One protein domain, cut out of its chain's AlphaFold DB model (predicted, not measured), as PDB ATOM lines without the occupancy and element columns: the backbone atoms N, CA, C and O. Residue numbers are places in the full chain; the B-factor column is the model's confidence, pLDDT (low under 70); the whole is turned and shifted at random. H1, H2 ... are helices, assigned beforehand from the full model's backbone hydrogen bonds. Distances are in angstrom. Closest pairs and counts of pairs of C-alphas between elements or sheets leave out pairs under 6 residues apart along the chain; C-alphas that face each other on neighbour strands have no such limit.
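Overview. This is residues 16 to 84 of the 97 residues of an uncharacterized protein of Planctomycetes bacterium (UniProt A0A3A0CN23). Three separate helices are strung along an open chain shaped like a Z with a long tail, and no helix packs on another to make a core. After H1, the longest helix, the long link of residues 33 to 51 folds back to the beginning of H2, and beyond H2 a shorter link steps on to H3 at the far end of the long axis. The printed part has 69 residues with three named helices, in the order H1, H2, H3, and no named strand; its class is all helix. The whole is extended, with a radius of gyration of the C-alphas of 19.1 A and spans of 57 by 29 by 20 A.

Arrangement. H1, residues 16 to 32, touches no helix. It is apart from H2, residues 52 to 62, and from H3, residues 73 to 83. H2 and H3 are also apart. Residues 16 to 41, of which 16 to 32 belong to H1, stand free. Residues 59 to 84 stand free too; of these, 59 to 62 belong to H2 and 73 to 83 to H3. In H1, H2 and H3 every O i to N i+4 pair is within hydrogen-bond range.

Along the chain. H1 runs 24.6 A from C-alpha 16 at (63.854, 16.691, -17.477) to C-alpha 32 at (45.946, 12.947, -1.012). H2 measures 15.3 A from first to last C-alpha and begins with Pro 52, its C-alpha at (60.291, -6.948, -12.919). H3, also 15.3 A, ends with Gln 83, its C-alpha at (14.007, -8.471, -1.266).

Size, cuts and confidence. The two C-alphas farthest apart, those of His 16 and Gly 84, are 58.4 A apart. The printed part has no cut. The link from H1 to H2, 19 residues, is long, and the link from H2 to H3, 10 residues, is short. The mean pLDDT of the printed part of the model is 71.2; residues 33 to 47, 61 to 71 and 82 to 84 are under 70.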
ATOM      1  N   HIS A  16      63.648  16.250 -18.863       82.19
ATOM      2  CA  HIS A  16      63.854  16.691 -17.477       82.19
ATOM      3  C   HIS A  16      62.614  17.386 -16.908       82.19
ATOM      4  O   HIS A  16      62.194  17.076 -15.798       82.19
ATOM      5  N   ALA A  17      61.983  18.266 -17.689       82.25
ATOM      6  CA  ALA A  17      60.728  18.903 -17.292       82.25
ATOM      7  C   ALA A  17      59.599  17.872 -17.128       82.25
ATOM      8  O   ALA A  17      58.846  17.924 -16.160       82.25
ATOM      9  N   GLU A  18      59.525  16.893 -18.031       82.50
ATOM     10  CA  GLU A  18      58.566  15.792 -17.937       82.50
ATOM     11  C   GLU A  18      58.837  14.903 -16.711       82.50
ATOM     12  O   GLU A  18      57.906  14.528 -16.002       82.50
ATOM     13  N   ALA A  19      60.104  14.603 -16.409       81.12
ATOM     14  CA  ALA A  19      60.484  13.838 -15.223       81.12
ATOM     15  C   ALA A  19      60.112  14.575 -13.927       81.12
ATOM     16  O   ALA A  19      59.500  13.976 -13.044       81.12
ATOM     17  N   MET A  20      60.403  15.878 -13.847       87.25
ATOM     18  CA  MET A  20      60.029  16.734 -12.715       87.25
ATOM     19  C   MET A  20      58.506  16.816 -12.550       87.25
ATOM     20  O   MET A  20      57.994  16.725 -11.437       87.25
ATOM     21  N   TRP A  21      57.764  16.914 -13.656       87.12
ATOM     22  CA  TRP A  21      56.300  16.901 -13.646       87.12
ATOM     23  C   TRP A  21      55.734  15.582 -13.111       87.12
ATOM     24  O   TRP A  21      54.862  15.572 -12.240       87.12
ATOM     25  N   ARG A  22      56.254  14.449 -13.598       85.69
ATOM     26  CA  ARG A  22      55.848  13.113 -13.135       85.69
ATOM     27  C   ARG A  22      56.168  12.910 -11.656       85.69
ATOM     28  O   ARG A  22      55.355  12.317 -10.950       85.69
ATOM     29  N   GLN A  23      57.309  13.419 -11.193       87.62
ATOM     30  CA  GLN A  23      57.678  13.384  -9.782       87.62
ATOM     31  C   GLN A  23      56.715  14.226  -8.931       87.62
ATOM     32  O   GLN A  23      56.159  13.708  -7.967       87.62
ATOM     33  N   GLY A  24      56.430  15.470  -9.325       87.62
ATOM     34  CA  GLY A  24      55.491  16.331  -8.596       87.62
ATOM     35  C   GLY A  24      54.074  15.748  -8.518       87.62
ATOM     36  O   GLY A  24      53.425  15.817  -7.475       87.62
ATOM     37  N   LEU A  25      53.598  15.095  -9.585       87.69
ATOM     38  CA  LEU A  25      52.317  14.379  -9.559       87.69
ATOM     39  C   LEU A  25      52.327  13.168  -8.616       87.69
ATOM     40  O   LEU A  25      51.313  12.893  -7.972       87.69
ATOM     41  N   ALA A  26      53.444  12.444  -8.525       79.56
ATOM     42  CA  ALA A  26      53.580  11.328  -7.593       79.56
ATOM     43  C   ALA A  26      53.533  11.810  -6.132       79.56
ATOM     44  O   ALA A  26      52.861  11.190  -5.308       79.56
ATOM     45  N   GLU A  27      54.171  12.945  -5.836       83.75
ATOM     46  CA  GLU A  27      54.145  13.575  -4.512       83.75
ATOM     47  C   GLU A  27      52.737  14.072  -4.141       83.75
ATOM     48  O   GLU A  27      52.251  13.788  -3.046       83.75
ATOM     49  N   LEU A  28      52.025  14.722  -5.071       86.19
ATOM     50  CA  LEU A  28      50.634  15.142  -4.856       86.19
ATOM     51  C   LEU A  28      49.708  13.947  -4.614       86.19
ATOM     52  O   LEU A  28      48.909  13.962  -3.679       86.19
ATOM     53  N   ARG A  29      49.835  12.880  -5.410       79.06
ATOM     54  CA  ARG A  29      49.074  11.644  -5.182       79.06
ATOM     55  C   ARG A  29      49.352  11.074  -3.788       79.06
ATOM     56  O   ARG A  29      48.405  10.668  -3.122       79.06
ATOM     57  N   GLY A  30      50.609  11.069  -3.344       73.75
ATOM     58  CA  GLY A  30      50.981  10.631  -1.997       73.75
ATOM     59  C   GLY A  30      50.341  11.478  -0.891       73.75
ATOM     60  O   GLY A  30      49.860  10.926   0.093       73.75
ATOM     61  N   ALA A  31      50.249  12.797  -1.078       78.00
ATOM     62  CA  ALA A  31      49.628  13.694  -0.102       78.00
ATOM     63  C   ALA A  31      48.111  13.469   0.051       78.00
ATOM     64  O   ALA A  31      47.593  13.522   1.164       78.00
ATOM     65  N   PHE A  32      47.396  13.193  -1.046       77.50
ATOM     66  CA  PHE A  32      45.946  12.947  -1.012       77.50
ATOM     67  C   PHE A  32      45.572  11.508  -0.637       77.50
ATOM     68  O   PHE A  32      44.491  11.274  -0.104       77.50
ATOM     69  N   PHE A  33      46.455  10.546  -0.901       69.62
ATOM     70  CA  PHE A  33      46.208   9.119  -0.688       69.62
ATOM     71  C   PHE A  33      47.275   8.496   0.222       69.62
ATOM     72  O   PHE A  33      47.832   7.448  -0.096       69.62
ATOM     73  N   ASN A  34      47.542   9.146   1.359       62.62
ATOM     74  CA  ASN A  34      48.633   8.821   2.291       62.62
ATOM     75  C   ASN A  34      48.533   7.397   2.890       62.62
ATOM     76  O   ASN A  34      49.541   6.777   3.205       62.62
ATOM     77  N   GLU A  35      47.316   6.847   2.979       55.75
ATOM     78  CA  GLU A  35      47.033   5.509   3.533       55.75
ATOM     79  C   GLU A  35      46.452   4.534   2.497       55.75
ATOM     80  O   GLU A  35      45.945   3.461   2.835       55.75
ATOM     81  N   SER A  36      46.496   4.881   1.208       51.41
ATOM     82  CA  SER A  36      46.037   3.950   0.188       51.41
ATOM     83  C   SER A  36      47.069   2.835   0.038       51.41
ATOM     84  O   SER A  36      48.149   3.038  -0.509       51.41
ATOM     85  N   ASN A  37      46.700   1.620   0.444       54.88
ATOM     86  CA  ASN A  37      47.427   0.371   0.176       54.88
ATOM     87  C   ASN A  37      47.591   0.076  -1.344       54.88
ATOM     88  O   ASN A  37      48.011  -1.006  -1.753       54.88
ATOM     89  N   VAL A  38      47.227   1.028  -2.212       58.78
ATOM     90  CA  VAL A  38      47.346   0.964  -3.664       58.78
ATOM     91  C   VAL A  38      48.789   1.258  -4.060       58.78
ATOM     92  O   VAL A  38      49.177   2.385  -4.362       58.78
ATOM     93  N   ALA A  39      49.539   0.159  -4.118       63.03
ATOM     94  CA  ALA A  39      50.771  -0.020  -4.869       63.03
ATOM     95  C   ALA A  39      51.908   0.929  -4.473       63.03
ATOM     96  O   ALA A  39      52.212   1.902  -5.166       63.03
ATOM     97  N   GLN A  40      52.630   0.548  -3.417       64.00
ATOM     98  CA  GLN A  40      54.026   0.948  -3.288       64.00
ATOM     99  C   GLN A  40      54.738   0.620  -4.615       64.00
ATOM    100  O   GLN A  40      54.641  -0.524  -5.082       64.00
ATOM    101  N   PRO A  41      55.404   1.587  -5.273       62.62
ATOM    102  CA  PRO A  41      56.206   1.277  -6.443       62.62
ATOM    103  C   PRO A  41      57.278   0.290  -5.989       62.62
ATOM    104  O   PRO A  41      58.105   0.622  -5.142       62.62
ATOM    105  N   ALA A  42      57.217  -0.943  -6.497       63.03
ATOM    106  CA  ALA A  42      58.192  -1.964  -6.152       63.03
ATOM    107  C   ALA A  42      59.583  -1.410  -6.482       63.03
ATOM    108  O   ALA A  42      59.875  -1.094  -7.635       63.03
ATOM    109  N   GLN A  43      60.409  -1.210  -5.456       59.19
ATOM    110  CA  GLN A  43      61.786  -0.783  -5.641       59.19
ATOM    111  C   GLN A  43      62.537  -1.940  -6.295       59.19
ATOM    112  O   GLN A  43      62.829  -2.947  -5.658       59.19
ATOM    113  N   TYR A  44      62.790  -1.811  -7.594       59.03
ATOM    114  CA  TYR A  44      63.534  -2.797  -8.366       59.03
ATOM    115  C   TYR A  44      65.038  -2.576  -8.189       59.03
ATOM    116  O   TYR A  44      65.508  -1.439  -8.211       59.03
ATOM    117  N   GLY A  45      65.802  -3.663  -8.074       62.56
ATOM    118  CA  GLY A  45      67.268  -3.614  -8.110       62.56
ATOM    119  C   GLY A  45      67.964  -3.559  -6.748       62.56
ATOM    120  O   GLY A  45      69.187  -3.450  -6.713       62.56
ATOM    121  N   LEU A  46      67.235  -3.692  -5.634       68.69
ATOM    122  CA  LEU A  46      67.851  -4.064  -4.358       68.69
ATOM    123  C   LEU A  46      68.079  -5.581  -4.317       68.69
ATOM    124  O   LEU A  46      67.222  -6.360  -4.736       68.69
ATOM    125  N   TYR A  47      69.224  -6.013  -3.789       57.44
ATOM    126  CA  TYR A  47      69.491  -7.434  -3.561       57.44
ATOM    127  C   TYR A  47      68.375  -8.046  -2.695       57.44
ATOM    128  O   TYR A  47      68.050  -7.510  -1.637       57.44
ATOM    129  N   GLY A  48      67.763  -9.136  -3.166       72.19
ATOM    130  CA  GLY A  48      66.616  -9.778  -2.512       72.19
ATOM    131  C   GLY A  48      65.234  -9.214  -2.882       72.19
ATOM    132  O   GLY A  48      64.232  -9.737  -2.400       72.19
ATOM    133  N   THR A  49      65.143  -8.192  -3.745       72.81
ATOM    134  CA  THR A  49      63.855  -7.724  -4.299       72.81
ATOM    135  C   THR A  49      63.506  -8.451  -5.593       72.81
ATOM    136  O   THR A  49      64.385  -8.757  -6.399       72.81
ATOM    137  N   ARG A  50      62.211  -8.733  -5.790       76.00
ATOM    138  CA  ARG A  50      61.722  -9.411  -6.996       76.00
ATOM    139  C   ARG A  50      62.056  -8.590  -8.234       76.00
ATOM    140  O   ARG A  50      61.818  -7.380  -8.285       76.00
ATOM    141  N   THR A  51      62.568  -9.265  -9.248       80.56
ATOM    142  CA  THR A  51      62.819  -8.661 -10.553       80.56
ATOM    143  C   THR A  51      61.495  -8.268 -11.227       80.56
ATOM    144  O   THR A  51      60.445  -8.844 -10.922       80.56
ATOM    145  N   PRO A  52      61.500  -7.316 -12.179       73.81
ATOM    146  CA  PRO A  52      60.291  -6.948 -12.919       73.81
ATOM    147  C   PRO A  52      59.580  -8.142 -13.579       73.81
ATOM    148  O   PRO A  52      58.353  -8.161 -13.639       73.81
ATOM    149  N   GLY A  53      60.340  -9.149 -14.034       81.00
ATOM    150  CA  GLY A  53      59.793 -10.382 -14.606       81.00
ATOM    151  C   GLY A  53      59.038 -11.223 -13.575       81.00
ATOM    152  O   GLY A  53      57.895 -11.600 -13.812       81.00
ATOM    153  N   GLU A  54      59.627 -11.424 -12.396       78.25
ATOM    154  CA  GLU A  54      59.001 -12.167 -11.291       78.25
ATOM    155  C   GLU A  54      57.759 -11.448 -10.741       78.25
ATOM    156  O   GLU A  54      56.781 -12.089 -10.355       78.25
ATOM    157  N   VAL A  55      57.753 -10.110 -10.726       78.88
ATOM    158  CA  VAL A  55      56.562  -9.327 -10.349       78.88
ATOM    159  C   VAL A  55      55.451  -9.470 -11.389       78.88
ATOM    160  O   VAL A  55      54.285  -9.606 -11.016       78.88
ATOM    161  N   ALA A  56      55.784  -9.450 -12.682       78.44
ATOM    162  CA  ALA A  56      54.803  -9.631 -13.751       78.44
ATOM    163  C   ALA A  56      54.179 -11.034 -13.724       78.44
ATOM    164  O   ALA A  56      52.967 -11.173 -13.897       78.44
ATOM    165  N   GLU A  57      54.983 -12.063 -13.455       80.88
ATOM    166  CA  GLU A  57      54.509 -13.439 -13.305       80.88
ATOM    167  C   GLU A  57      53.601 -13.603 -12.080       80.88
ATOM    168  O   GLU A  57      52.506 -14.149 -12.204       80.88
ATOM    169  N   ALA A  58      53.988 -13.044 -10.929       75.88
ATOM    170  CA  ALA A  58      53.167 -13.074  -9.719       75.88
ATOM    171  C   ALA A  58      51.818 -12.356  -9.893       75.88
ATOM    172  O   ALA A  58      50.802 -12.837  -9.399       75.88
ATOM    173  N   ARG A  59      51.782 -11.231 -10.623       73.38
ATOM    174  CA  ARG A  59      50.525 -10.536 -10.959       73.38
ATOM    175  C   ARG A  59      49.631 -11.390 -11.851       73.38
ATOM    176  O   ARG A  59      48.451 -11.537 -11.574       73.38
ATOM    177  N   ARG A  60      50.214 -12.006 -12.881       71.75
ATOM    178  CA  ARG A  60      49.479 -12.880 -13.801       71.75
ATOM    179  C   ARG A  60      48.941 -14.137 -13.115       71.75
ATOM    180  O   ARG A  60      47.930 -14.670 -13.555       71.75
ATOM    181  N   ALA A  61      49.634 -14.628 -12.089       68.12
ATOM    182  CA  ALA A  61      49.163 -15.724 -11.251       68.12
ATOM    183  C   ALA A  61      48.020 -15.275 -10.326       68.12
ATOM    184  O   ALA A  61      47.011 -15.962 -10.265       68.12
ATOM    185  N   ALA A  62      48.133 -14.101  -9.693       61.59
ATOM    186  CA  ALA A  62      47.076 -13.546  -8.846       61.59
ATOM    187  C   ALA A  62      45.771 -13.270  -9.618       61.59
ATOM    188  O   ALA A  62      44.692 -13.525  -9.096       61.59
ATOM    189  N   ASP A  63      45.858 -12.826 -10.876       59.97
ATOM    190  CA  ASP A  63      44.677 -12.613 -11.726       59.97
ATOM    191  C   ASP A  63      43.935 -13.922 -12.071       59.97
ATOM    192  O   ASP A  63      42.758 -13.874 -12.408       59.97
ATOM    193  N   ARG A  64      44.589 -15.095 -11.994       59.38
ATOM    194  CA  ARG A  64      43.951 -16.399 -12.275       59.38
ATOM    195  C   ARG A  64      43.136 -16.950 -11.106       59.38
ATOM    196  O   ARG A  64      42.249 -17.758 -11.340       59.38
ATOM    197  N   ASP A  65      43.428 -16.527  -9.879       56.28
ATOM    198  CA  ASP A  65      42.709 -16.987  -8.683       56.28
ATOM    199  C   ASP A  65      41.454 -16.134  -8.388       56.28
ATOM    200  O   ASP A  65      40.689 -16.445  -7.480       56.28
ATOM    201  N   HIS A  66      41.213 -15.069  -9.164       55.06
ATOM    202  CA  HIS A  66      40.098 -14.130  -8.988       55.06
ATOM    203  C   HIS A  66      38.860 -14.418  -9.865       55.06
ATOM    204  O   HIS A  66      37.958 -13.583  -9.921       55.06
ATOM    205  N   ASP A  67      38.770 -15.591 -10.503       55.53
ATOM    206  CA  ASP A  67      37.573 -16.012 -11.262       55.53
ATOM    207  C   ASP A  67      36.335 -16.259 -10.364       55.53
ATOM    208  O   ASP A  67      35.211 -16.374 -10.858       55.53
ATOM    209  N   GLU A  68      36.499 -16.293  -9.037       59.47
ATOM    210  CA  GLU A  68      35.394 -16.138  -8.087       59.47
ATOM    211  C   GLU A  68      35.139 -14.644  -7.866       59.47
ATOM    212  O   GLU A  68      35.697 -14.036  -6.952       59.47
ATOM    213  N   GLU A  69      34.309 -14.030  -8.715       61.47
ATOM    214  CA  GLU A  69      33.888 -12.644  -8.504       61.47
ATOM    215  C   GLU A  69      33.257 -12.501  -7.105       61.47
ATOM    216  O   GLU A  69      32.181 -13.063  -6.852       61.47
ATOM    217  N   PRO A  70      33.865 -11.743  -6.172       59.84
ATOM    218  CA  PRO A  70      33.171 -11.393  -4.949       59.84
ATOM    219  C   PRO A  70      31.986 -10.525  -5.362       59.84
ATOM    220  O   PRO A  70      32.171  -9.509  -6.036       59.84
ATOM    221  N   LYS A  71      30.764 -10.931  -4.986       61.22
ATOM    222  CA  LYS A  71      29.548 -10.149  -5.249       61.22
ATOM    223  C   LYS A  71      29.832  -8.682  -4.936       61.22
ATOM    224  O   LYS A  71      30.145  -8.328  -3.799       61.22
ATOM    225  N   SER A  72      29.754  -7.838  -5.961       70.62
ATOM    226  CA  SER A  72      29.933  -6.399  -5.808       70.62
ATOM    227  C   SER A  72      28.994  -5.894  -4.710       70.62
ATOM    228  O   SER A  72      27.822  -6.266  -4.677       70.62
ATOM    229  N   ILE A  73      29.481  -5.004  -3.840       73.81
ATOM    230  CA  ILE A  73      28.682  -4.341  -2.790       73.81
ATOM    231  C   ILE A  73      27.399  -3.724  -3.382       73.81
ATOM    232  O   ILE A  73      26.364  -3.635  -2.723       73.81
ATOM    233  N   LEU A  74      27.446  -3.296  -4.649       73.69
ATOM    234  CA  LEU A  74      26.285  -2.769  -5.368       73.69
ATOM    235  C   LEU A  74      25.241  -3.851  -5.654       73.69
ATOM    236  O   LEU A  74      24.046  -3.584  -5.579       73.69
ATOM    237  N   GLN A  75      25.692  -5.062  -5.957       76.06
ATOM    238  CA  GLN A  75      24.854  -6.214  -6.257       76.06
ATOM    239  C   GLN A  75      24.203  -6.772  -4.989       76.06
ATOM    240  O   GLN A  75      23.014  -7.067  -5.002       76.06
ATOM    241  N   GLU A  76      24.932  -6.791  -3.871       75.12
ATOM    242  CA  GLU A  76      24.381  -7.102  -2.546       75.12
ATOM    243  C   GLU A  76      23.305  -6.086  -2.129       75.12
ATOM    244  O   GLU A  76      22.205  -6.466  -1.729       75.12
ATOM    245  N   ARG A  77      23.568  -4.781  -2.297       75.06
ATOM    246  CA  ARG A  77      22.576  -3.727  -2.015       75.06
ATOM    247  C   ARG A  77      21.354  -3.820  -2.923       75.06
ATOM    248  O   ARG A  77      20.242  -3.574  -2.463       75.06
ATOM    249  N   LEU A  78      21.545  -4.173  -4.192       79.88
ATOM    250  CA  LEU A  78      20.451  -4.345  -5.144       79.88
ATOM    251  C   LEU A  78      19.581  -5.558  -4.789       79.88
ATOM    252  O   LEU A  78      18.359  -5.444  -4.833       79.88
ATOM    253  N   GLU A  79      20.181  -6.680  -4.379       78.62
ATOM    254  CA  GLU A  79      19.459  -7.851  -3.856       78.62
ATOM    255  C   GLU A  79      18.682  -7.505  -2.572       78.62
ATOM    256  O   GLU A  79      17.531  -7.916  -2.427       78.62
ATOM    257  N   LEU A  80      19.260  -6.691  -1.681       73.94
ATOM    258  CA  LEU A  80      18.609  -6.238  -0.446       73.94
ATOM    259  C   LEU A  80      17.381  -5.356  -0.720       73.94
ATOM    260  O   LEU A  80      16.345  -5.512  -0.077       73.94
ATOM    261  N   VAL A  81      17.482  -4.455  -1.700       71.69
ATOM    262  CA  VAL A  81      16.364  -3.607  -2.149       71.69
ATOM    263  C   VAL A  81      15.314  -4.433  -2.898       71.69
ATOM    264  O   VAL A  81      14.120  -4.200  -2.729       71.69
ATOM    265  N   ALA A  82      15.736  -5.430  -3.681       69.19
ATOM    266  CA  ALA A  82      14.831  -6.333  -4.389       69.19
ATOM    267  C   ALA A  82      14.070  -7.282  -3.442       69.19
ATOM    268  O   ALA A  82      12.924  -7.624  -3.724       69.19
ATOM    269  N   GLN A  83      14.675  -7.687  -2.316       66.12
ATOM    270  CA  GLN A  83      14.007  -8.471  -1.266       66.12
ATOM    271  C   GLN A  83      13.186  -7.605  -0.295       66.12
ATOM    272  O   GLN A  83      12.227  -8.093   0.304       66.12
ATOM    273  N   GLY A  84      13.538  -6.329  -0.136       52.59
ATOM    274  CA  GLY A  84      12.946  -5.405   0.831       52.59
ATOM    275  C   GLY A  84      12.018  -4.373   0.201       52.59
ATOM    276  O   GLY A  84      12.319  -3.180   0.195       52.59
TER     277      GLY A  84